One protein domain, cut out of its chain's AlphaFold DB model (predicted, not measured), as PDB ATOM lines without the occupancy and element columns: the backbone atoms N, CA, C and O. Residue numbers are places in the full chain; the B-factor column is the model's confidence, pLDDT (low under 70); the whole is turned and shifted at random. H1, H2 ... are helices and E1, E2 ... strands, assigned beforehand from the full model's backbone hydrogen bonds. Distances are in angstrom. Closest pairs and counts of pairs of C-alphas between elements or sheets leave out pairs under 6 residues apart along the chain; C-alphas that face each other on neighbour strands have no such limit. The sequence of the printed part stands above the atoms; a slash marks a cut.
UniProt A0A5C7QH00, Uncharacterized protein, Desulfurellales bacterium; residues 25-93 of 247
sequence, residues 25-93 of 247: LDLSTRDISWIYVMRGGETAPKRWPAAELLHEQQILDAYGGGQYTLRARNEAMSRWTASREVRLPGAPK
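Overview. This is residues 25 to 93 of the 247 residues of an uncharacterized protein of Desulfurellales bacterium (UniProt A0A5C7QH00). A twisted antiparallel sheet, E1-E2-E3, has H2 across one face and H1 near one end. The 69 printed residues include H1, E1, H2, E2, E3 in order, class mixed. It is compact, radius of gyration of the C-alphas 12.3 A, spanning 39 by 22 by 21 A.

Along the chain. E3, residues 79 to 92, spans 28.6 A between end C-alphas; E2, 64 to 74, 26.2 A; E1 is 34 to 39, H2 56 to 63, H1 25 to 29. C-alpha 25 is at (209.727, 124.393, 165.884), C-alpha 92 at (198.281, 159.593, 171.469).

Arrangement. N 36 and O 71, E1 with E2, and N 70 and O 84, hairpin E2 and E3, are 2.8 A apart, within hydrogen-bond range. H2 is on the sheet; its closest C-alphas to E3, Tyr 63 and Pro 92, are 6.3 A apart. In H2 every O i to N i+4 pair is within range; H1 has 0 of 1, but 2 O i to N i+3.

Size, cuts and confidence. The printed part has no cut, the link E1 to H2 is long, and residues 25 to 29 have pLDDT under 70.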
ATOM      1  N   LEU A  25     208.412 123.786 165.690       65.19
ATOM      2  CA  LEU A  25     209.727 124.393 165.884       65.19
ATOM      3  C   LEU A  25     209.626 125.902 166.184       65.19
ATOM      4  O   LEU A  25     210.328 126.403 167.067       65.19
ATOM      5  N   ASP A  26     208.705 126.611 165.528       67.25
ATOM      6  CA  ASP A  26     208.411 128.028 165.785       67.25
ATOM      7  C   ASP A  26     207.715 128.221 167.139       67.25
ATOM      8  O   ASP A  26     207.987 129.185 167.854       67.25
ATOM      9  N   LEU A  27     206.882 127.259 167.545       65.25
ATOM     10  CA  LEU A  27     206.235 127.227 168.859       65.25
ATOM     11  C   LEU A  27     207.268 127.097 169.994       65.25
ATOM     12  O   LEU A  27     207.166 127.766 171.020       65.25
ATOM     13  N   SER A  28     208.307 126.277 169.796       61.62
ATOM     14  CA  SER A  28     209.367 126.034 170.791       61.62
ATOM     15  C   SER A  28     210.325 127.211 171.013       61.62
ATOM     16  O   SER A  28     211.053 127.250 172.004       61.62
ATOM     17  N   THR A  29     210.352 128.172 170.090       67.06
ATOM     18  CA  THR A  29     211.360 129.237 170.041       67.06
ATOM     19  C   THR A  29     210.835 130.601 170.478       67.06
ATOM     20  O   THR A  29     211.617 131.553 170.592       67.06
ATOM     21  N   ARG A  30     209.528 130.696 170.739       71.00
ATOM     22  CA  ARG A  30     208.800 131.955 170.896       71.00
ATOM     23  C   ARG A  30     208.470 132.340 172.330       71.00
ATOM     24  O   ARG A  30     207.601 133.180 172.523       71.00
ATOM     25  N   ASP A  31     209.182 131.806 173.320       84.88
ATOM     26  CA  ASP A  31     209.062 132.311 174.690       84.88
ATOM     27  C   ASP A  31     209.333 133.823 174.711       84.88
ATOM     28  O   ASP A  31     210.312 134.308 174.132       84.88
ATOM     29  N   ILE A  32     208.437 134.578 175.347       89.69
ATOM     30  CA  ILE A  32     208.493 136.038 175.412       89.69
ATOM     31  C   ILE A  32     208.819 136.433 176.845       89.69
ATOM     32  O   ILE A  32     208.063 136.134 177.763       89.69
ATOM     33  N   SER A  33     209.937 137.128 177.036       92.62
ATOM     34  CA  SER A  33     210.330 137.670 178.341       92.62
ATOM     35  C   SER A  33     209.899 139.130 178.466       92.62
ATOM     36  O   SER A  33     209.304 139.531 179.464       92.62
ATOM     37  N   TRP A  34     210.155 139.914 177.414       95.31
ATOM     38  CA  TRP A  34     209.955 141.360 177.402       95.31
ATOM     39  C   TRP A  34     209.197 141.812 176.158       95.31
ATOM     40  O   TRP A  34     209.442 141.319 175.056       95.31
ATOM     41  N   ILE A  35     208.324 142.798 176.334       96.88
ATOM     42  CA  ILE A  35     207.571 143.454 175.271       96.88
ATOM     43  C   ILE A  35     207.945 144.933 175.240       96.88
ATOM     44  O   ILE A  35     207.908 145.647 176.245       96.88
ATOM     45  N   TYR A  36     208.311 145.384 174.048       97.19
ATOM     46  CA  TYR A  36     208.679 146.755 173.743       97.19
ATOM     47  C   TYR A  36     207.564 147.379 172.918       97.19
ATOM     48  O   TYR A  36     207.118 146.797 171.930       97.19
ATOM     49  N   VAL A  37     207.123 148.565 173.327       97.38
ATOM     50  CA  VAL A  37     206.113 149.349 172.613       97.38
ATOM     51  C   VAL A  37     206.832 150.430 171.822       97.38
ATOM     52  O   VAL A  37     207.635 151.169 172.387       97.38
ATOM     53  N   MET A  38     206.562 150.529 170.526       97.38
ATOM     54  CA  MET A  38     207.137 151.545 169.647       97.38
ATOM     55  C   MET A  38     206.042 152.367 168.970       97.38
ATOM     56  O   MET A  38     204.993 151.825 168.630       97.38
ATOM     57  N   ARG A  39     206.296 153.651 168.707       96.44
ATOM     58  CA  ARG A  39     205.427 154.518 167.893       96.44
ATOM     59  C   ARG A  39     206.285 155.367 166.966       96.44
ATOM     60  O   ARG A  39     207.177 156.065 167.427       96.44
ATOM     61  N   GLY A  40     206.029 155.302 165.659       93.62
ATOM     62  CA  GLY A  40     206.770 156.106 164.676       93.62
ATOM     63  C   GLY A  40     208.286 155.853 164.664       93.62
ATOM     64  O   GLY A  40     209.048 156.762 164.367       93.62
ATOM     65  N   GLY A  41     208.728 154.642 165.025       92.62
ATOM     66  CA  GLY A  41     210.150 154.283 165.134       92.62
ATOM     67  C   GLY A  41     210.788 154.578 166.497       92.62
ATOM     68  O   GLY A  41     211.858 154.048 166.787       92.62
ATOM     69  N   GLU A  42     210.121 155.338 167.365       94.81
ATOM     70  CA  GLU A  42     210.581 155.619 168.724       94.81
ATOM     71  C   GLU A  42     210.141 154.507 169.684       94.81
ATOM     72  O   GLU A  42     208.998 154.048 169.632       94.81
ATOM     73  N   THR A  43     211.047 154.047 170.552       95.38
ATOM     74  CA  THR A  43     210.755 153.005 171.550       95.38
ATOM     75  C   THR A  43     210.368 153.648 172.872       95.38
ATOM     76  O   THR A  43     211.076 154.516 173.376       95.38
ATOM     77  N   ALA A  44     209.261 153.199 173.457       95.19
ATOM     78  CA  ALA A  44     208.821 153.668 174.757       95.19
ATOM     79  C   ALA A  44     209.854 153.335 175.850       95.19
ATOM     80  O   ALA A  44     210.460 152.260 175.821       95.19
ATOM     81  N   PRO A  45     210.040 154.223 176.843       92.88
ATOM     82  CA  PRO A  45     211.061 154.040 177.872       92.88
ATOM     83  C   PRO A  45     210.751 152.843 178.778       92.88
ATOM     84  O   PRO A  45     211.657 152.116 179.197       92.88
ATOM     85  N   LYS A  46     209.462 152.598 179.051       94.50
ATOM     86  CA  LYS A  46     209.025 151.466 179.864       94.50
ATOM     87  C   LYS A  46     209.009 150.187 179.026       94.50
ATOM     88  O   LYS A  46     208.242 150.050 178.072       94.50
ATOM     89  N   ARG A  47     209.835 149.231 179.448       95.12
ATOM     90  CA  ARG A  47     209.819 147.843 178.973       95.12
ATOM     91  C   ARG A  47     208.835 147.062 179.828       95.12
ATOM     92  O   ARG A  47     208.864 147.190 181.050       95.12
ATOM     93  N   TRP A  48     207.993 146.259 179.197       96.44
ATOM     94  CA  TRP A  48     206.978 145.492 179.906       96.44
ATOM     95  C   TRP A  48     207.390 144.026 180.002       96.44
ATOM     96  O   TRP A  48     207.707 143.431 178.969       96.44
ATOM     97  N   PRO A  49     207.387 143.415 181.194       95.75
ATOM     98  CA  PRO A  49     207.435 141.966 181.306       95.75
ATOM     99  C   PRO A  49     206.237 141.350 180.581       95.75
ATOM    100  O   PRO A  49     205.123 141.874 180.662       95.75
ATOM    101  N   ALA A  50     206.437 140.214 179.916       92.94
ATOM    102  CA  ALA A  50     205.350 139.507 179.233       92.94
ATOM    103  C   ALA A  50     204.192 139.146 180.182       92.94
ATOM    104  O   ALA A  50     203.032 139.174 179.801       92.94
ATOM    105  N   ALA A  51     204.489 138.870 181.455       92.12
ATOM    106  CA  ALA A  51     203.463 138.574 182.452       92.12
ATOM    107  C   ALA A  51     202.606 139.795 182.847       92.12
ATOM    108  O   ALA A  51     201.511 139.620 183.373       92.12
ATOM    109  N   GLU A  52     203.099 141.019 182.628       94.31
ATOM    110  CA  GLU A  52     202.389 142.244 183.007       94.31
ATOM    111  C   GLU A  52     201.509 142.782 181.881       94.31
ATOM    112  O   GLU A  52     200.442 143.322 182.163       94.31
ATOM    113  N   LEU A  53     201.942 142.657 180.623       95.56
ATOM    114  CA  LEU A  53     201.267 143.268 179.477       95.56
ATOM    115  C   LEU A  53     200.397 142.259 178.724       95.56
ATOM    116  O   LEU A  53     200.713 141.866 177.608       95.56
ATOM    117  N   LEU A  54     199.282 141.861 179.326       94.56
ATOM    118  CA  LEU A  54     198.372 140.857 178.770       94.56
ATOM    119  C   LEU A  54     197.320 141.452 177.822       94.56
ATOM    120  O   LEU A  54     196.776 140.744 176.976       94.56
ATOM    121  N   HIS A  55     197.026 142.749 177.946       96.38
ATOM    122  CA  HIS A  55     195.928 143.389 177.224       96.38
ATOM    123  C   HIS A  55     196.355 144.693 176.553       96.38
ATOM    124  O   HIS A  55     197.077 145.510 177.121       96.38
ATOM    125  N   GLU A  56     195.819 144.937 175.357       96.75
ATOM    126  CA  GLU A  56     196.056 146.170 174.596       96.75
ATOM    127  C   GLU A  56     195.567 147.418 175.349       96.75
ATOM    128  O   GLU A  56     196.148 148.495 175.218       96.75
ATOM    129  N   GLN A  57     194.563 147.255 176.215       96.94
ATOM    130  CA  GLN A  57     194.049 148.309 177.087       96.94
ATOM    131  C   GLN A  57     195.141 148.917 177.980       96.94
ATOM    132  O   GLN A  57     195.161 150.122 178.188       96.94
ATOM    133  N   GLN A  58     196.113 148.123 178.436       96.94
ATOM    134  CA  GLN A  58     197.208 148.623 179.273       96.94
ATOM    135  C   GLN A  58     198.141 149.564 178.495       96.94
ATOM    136  O   GLN A  58     198.704 150.503 179.057       96.94
ATOM    137  N   ILE A  59     198.279 149.334 177.185       96.50
ATOM    138  CA  ILE A  59     199.015 150.217 176.274       96.50
ATOM    139  C   ILE A  59     198.225 151.511 176.081       96.50
ATOM    140  O   ILE A  59     198.820 152.587 176.128       96.50
ATOM    141  N   LEU A  60     196.901 151.415 175.918       96.81
ATOM    142  CA  LEU A  60     196.014 152.574 175.805       96.81
ATOM    143  C   LEU A  60     196.069 153.445 177.069       96.81
ATOM    144  O   LEU A  60     196.197 154.666 176.982       96.81
ATOM    145  N   ASP A  61     196.025 152.827 178.245       96.19
ATOM    146  CA  ASP A  61     196.053 153.537 179.521       96.19
ATOM    147  C   ASP A  61     197.394 154.266 179.714       96.19
ATOM    148  O   ASP A  61     197.414 155.449 180.078       96.19
ATOM    149  N   ALA A  62     198.508 153.601 179.380       95.25
ATOM    150  CA  ALA A  62     199.856 154.155 179.506       95.25
ATOM    151  C   ALA A  62     200.174 155.228 178.449       95.25
ATOM    152  O   ALA A  62     200.682 156.295 178.786       95.25
ATOM    153  N   TYR A  63     199.867 154.975 177.175       96.44
ATOM    154  CA  TYR A  63     200.368 155.772 176.047       96.44
ATOM    155  C   TYR A  63     199.279 156.442 175.203       96.44
ATOM    156  O   TYR A  63     199.612 157.151 174.251       96.44
ATOM    157  N   GLY A  64     198.002 156.272 175.542       96.81
ATOM    158  CA  GLY A  64     196.880 156.780 174.756       96.81
ATOM    159  C   GLY A  64     196.628 155.978 173.479       96.81
ATOM    160  O   GLY A  64     197.138 154.874 173.296       96.81
ATOM    161  N   GLY A  65     195.797 156.541 172.603       97.00
ATOM    162  CA  GLY A  65     195.455 155.933 171.317       97.00
ATOM    163  C   GLY A  65     196.519 156.151 170.240       97.00
ATOM    164  O   GLY A  65     197.510 156.844 170.445       97.00
ATOM    165  N   GLY A  66     196.323 155.572 169.058       96.94
ATOM    166  CA  GLY A  66     197.249 155.697 167.929       96.94
ATOM    167  C   GLY A  66     197.755 154.356 167.406       96.94
ATOM    168  O   GLY A  66     197.209 153.299 167.716       96.94
ATOM    169  N   GLN A  67     198.781 154.403 166.556       98.00
ATOM    170  CA  GLN A  67     199.376 153.211 165.948       98.00
ATOM    171  C   GLN A  67     200.683 152.858 166.655       98.00
ATOM    172  O   GLN A  67     201.579 153.698 166.752       98.00
ATOM    173  N   TYR A  68     200.786 151.618 167.123       97.81
ATOM    174  CA  TYR A  68     201.932 151.114 167.866       97.81
ATOM    175  C   TYR A  68     202.467 149.831 167.233       97.81
ATOM    176  O   TYR A  68     201.706 148.994 166.748       97.81
ATOM    177  N   THR A  69     203.782 149.649 167.290       97.88
ATOM    178  CA  THR A  69     204.447 148.389 166.954       97.88
ATOM    179  C   THR A  69     204.922 147.740 168.248       97.88
ATOM    180  O   THR A  69     205.719 148.317 168.984       97.88
ATOM    181  N   LEU A  70     204.433 146.539 168.534       97.38
ATOM    182  CA  LEU A  70     204.835 145.730 169.676       97.38
ATOM    183  C   LEU A  70     205.906 144.747 169.234       97.38
ATOM    184  O   LEU A  70     205.703 144.007 168.272       97.38
ATOM    185  N   ARG A  71     207.033 144.713 169.944       96.38
ATOM    186  CA  ARG A  71     208.113 143.752 169.702       96.38
ATOM    187  C   ARG A  71     208.372 142.911 170.937       96.38
ATOM    188  O   ARG A  71     208.631 143.444 172.012       96.38
ATOM    189  N   ALA A  72     208.327 141.601 170.760       94.81
ATOM    190  CA  ALA A  72     208.598 140.609 171.786       94.81
ATOM    191  C   ALA A  72     210.053 140.144 171.709       94.81
ATOM    192  O   ALA A  72     210.555 139.829 170.624       94.81
ATOM    193  N   ARG A  73     210.726 140.079 172.857       93.75
ATOM    194  CA  ARG A  73     212.097 139.581 172.985       93.75
ATOM    195  C   ARG A  73     212.159 138.439 173.987       93.75
ATOM    196  O   ARG A  73     211.590 138.527 175.077       93.75
ATOM    197  N   ASN A  74     212.915 137.410 173.630       91.44
ATOM    198  CA  ASN A  74     213.326 136.357 174.546       91.44
ATOM    199  C   ASN A  74     214.666 136.745 175.182       91.44
ATOM    200  O   ASN A  74     215.636 136.990 174.463       91.44
ATOM    201  N   GLU A  75     214.724 136.820 176.509       88.62
ATOM    202  CA  GLU A  75     215.950 137.184 177.225       88.62
ATOM    203  C   GLU A  75     217.006 136.076 177.163       88.62
ATOM    204  O   GLU A  75     218.169 136.364 176.888       88.62
ATOM    205  N   ALA A  76     216.599 134.812 177.305       87.25
ATOM    206  CA  ALA A  76     217.504 133.663 177.264       87.25
ATOM    207  C   ALA A  76     218.200 133.516 175.902       87.25
ATOM    208  O   ALA A  76     219.383 133.199 175.833       87.25
ATOM    209  N   MET A  77     217.483 133.792 174.810       84.50
ATOM    210  CA  MET A  77     218.027 133.717 173.447       84.50
ATOM    211  C   MET A  77     218.544 135.066 172.924       84.50
ATOM    212  O   MET A  77     219.047 135.141 171.804       84.50
ATOM    213  N   SER A  78     218.377 136.145 173.695       87.12
ATOM    214  CA  SER A  78     218.740 137.526 173.350       87.12
ATOM    215  C   SER A  78     218.184 138.046 172.009       87.12
ATOM    216  O   SER A  78     218.619 139.091 171.522       87.12
ATOM    217  N   ARG A  79     217.177 137.385 171.425       87.69
ATOM    218  CA  ARG A  79     216.643 137.671 170.081       87.69
ATOM    219  C   ARG A  79     215.195 138.149 170.104       87.69
ATOM    220  O   ARG A  79     214.430 137.821 171.013       87.69
ATOM    221  N   TRP A  80     214.819 138.896 169.072       91.44
ATOM    222  CA  TRP A  80     213.427 139.242 168.793       91.44
ATOM    223  C   TRP A  80     212.677 138.002 168.303       91.44
ATOM    224  O   TRP A  80     213.162 137.309 167.412       91.44
ATOM    225  N   THR A  81     211.517 137.717 168.889       90.06
ATOM    226  CA  THR A  81     210.736 136.498 168.604       90.06
ATOM    227  C   THR A  81     209.417 136.780 167.895       90.06
ATOM    228  O   THR A  81     208.929 135.944 167.132       90.06
ATOM    229  N   ALA A  82     208.830 137.960 168.110       91.00
ATOM    230  CA  ALA A  82     207.609 138.372 167.430       91.00
ATOM    231  C   ALA A  82     207.524 139.896 167.284       91.00
ATOM    232  O   ALA A  82     208.094 140.656 168.070       91.00
ATOM    233  N   SER A  83     206.781 140.335 166.271       93.81
ATOM    234  CA  SER A  83     206.433 141.733 166.045       93.81
ATOM    235  C   SER A  83     204.976 141.807 165.610       93.81
ATOM    236  O   SER A  83     204.534 140.978 164.814       93.81
ATOM    237  N   ARG A  84     204.231 142.785 166.120       94.75
ATOM    238  CA  ARG A  84     202.823 143.001 165.779       94.75
ATOM    239  C   ARG A  84     202.510 144.487 165.742       94.75
ATOM    240  O   ARG A  84     202.963 145.232 166.602       94.75
ATOM    241  N   GLU A  85     201.713 144.911 164.773       96.69
ATOM    242  CA  GLU A  85     201.155 146.262 164.744       96.69
ATOM    243  C   GLU A  85     199.765 146.276 165.382       96.69
ATOM    244  O   GLU A  85     198.950 145.382 165.152       96.69
ATOM    245  N   VAL A  86     199.501 147.296 166.194       96.88
ATOM    246  CA  VAL A  86     198.237 147.493 166.904       96.88
ATOM    247  C   VAL A  86     197.771 148.929 166.690       96.88
ATOM    248  O   VAL A  86     198.568 149.868 166.706       96.88
ATOM    249  N   ARG A  87     196.465 149.108 166.480       97.50
ATOM    250  CA  ARG A  87     195.828 150.423 166.357       97.50
ATOM    251  C   ARG A  87     194.824 150.596 167.483       97.50
ATOM    252  O   ARG A  87     193.825 149.888 167.529       97.50
ATOM    253  N   LEU A  88     195.103 151.540 168.371       97.44
ATOM    254  CA  LEU A  88     194.294 151.831 169.544       97.44
ATOM    255  C   LEU A  88     193.434 153.078 169.301       97.44
ATOM    256  O   LEU A  88     193.906 154.027 168.665       97.44
ATOM    257  N   PRO A  89     192.187 153.109 169.793       97.44
ATOM    258  CA  PRO A  89     191.311 154.264 169.637       97.44
ATOM    259  C   PRO A  89     191.782 155.450 170.493       97.44
ATOM    260  O   PRO A  89     192.300 155.269 171.589       97.44
ATOM    261  N   GLY A  90     191.547 156.675 170.021       96.56
ATOM    262  CA  GLY A  90     191.834 157.904 170.770       96.56
ATOM    263  C   GLY A  90     193.135 158.606 170.377       96.56
ATOM    264  O   GLY A  90     193.854 158.183 169.471       96.56
ATOM    265  N   ALA A  91     193.413 159.725 171.047       94.88
ATOM    266  CA  ALA A  91     194.598 160.533 170.787       94.88
ATOM    267  C   ALA A  91     195.845 159.955 171.492       94.88
ATOM    268  O   ALA A  91     195.734 159.477 172.627       94.88
ATOM    269  N   PRO A  92     197.028 160.022 170.857       94.38
ATOM    270  CA  PRO A  92     198.281 159.593 171.469       94.38
ATOM    271  C   PRO A  92     198.699 160.502 172.627       94.38
ATOM    272  O   PRO A  92     198.734 161.722 172.483       94.38
ATOM    273  N   LYS A  93     199.097 159.903 173.755       94.06
ATOM    274  CA  LYS A  93     199.825 160.596 174.829       94.06
ATOM    275  C   LYS A  93     201.311 160.712 174.459       94.06
ATOM    276  O   LYS A  93     201.810 159.904 173.665       94.06
TER     277      LYS A  93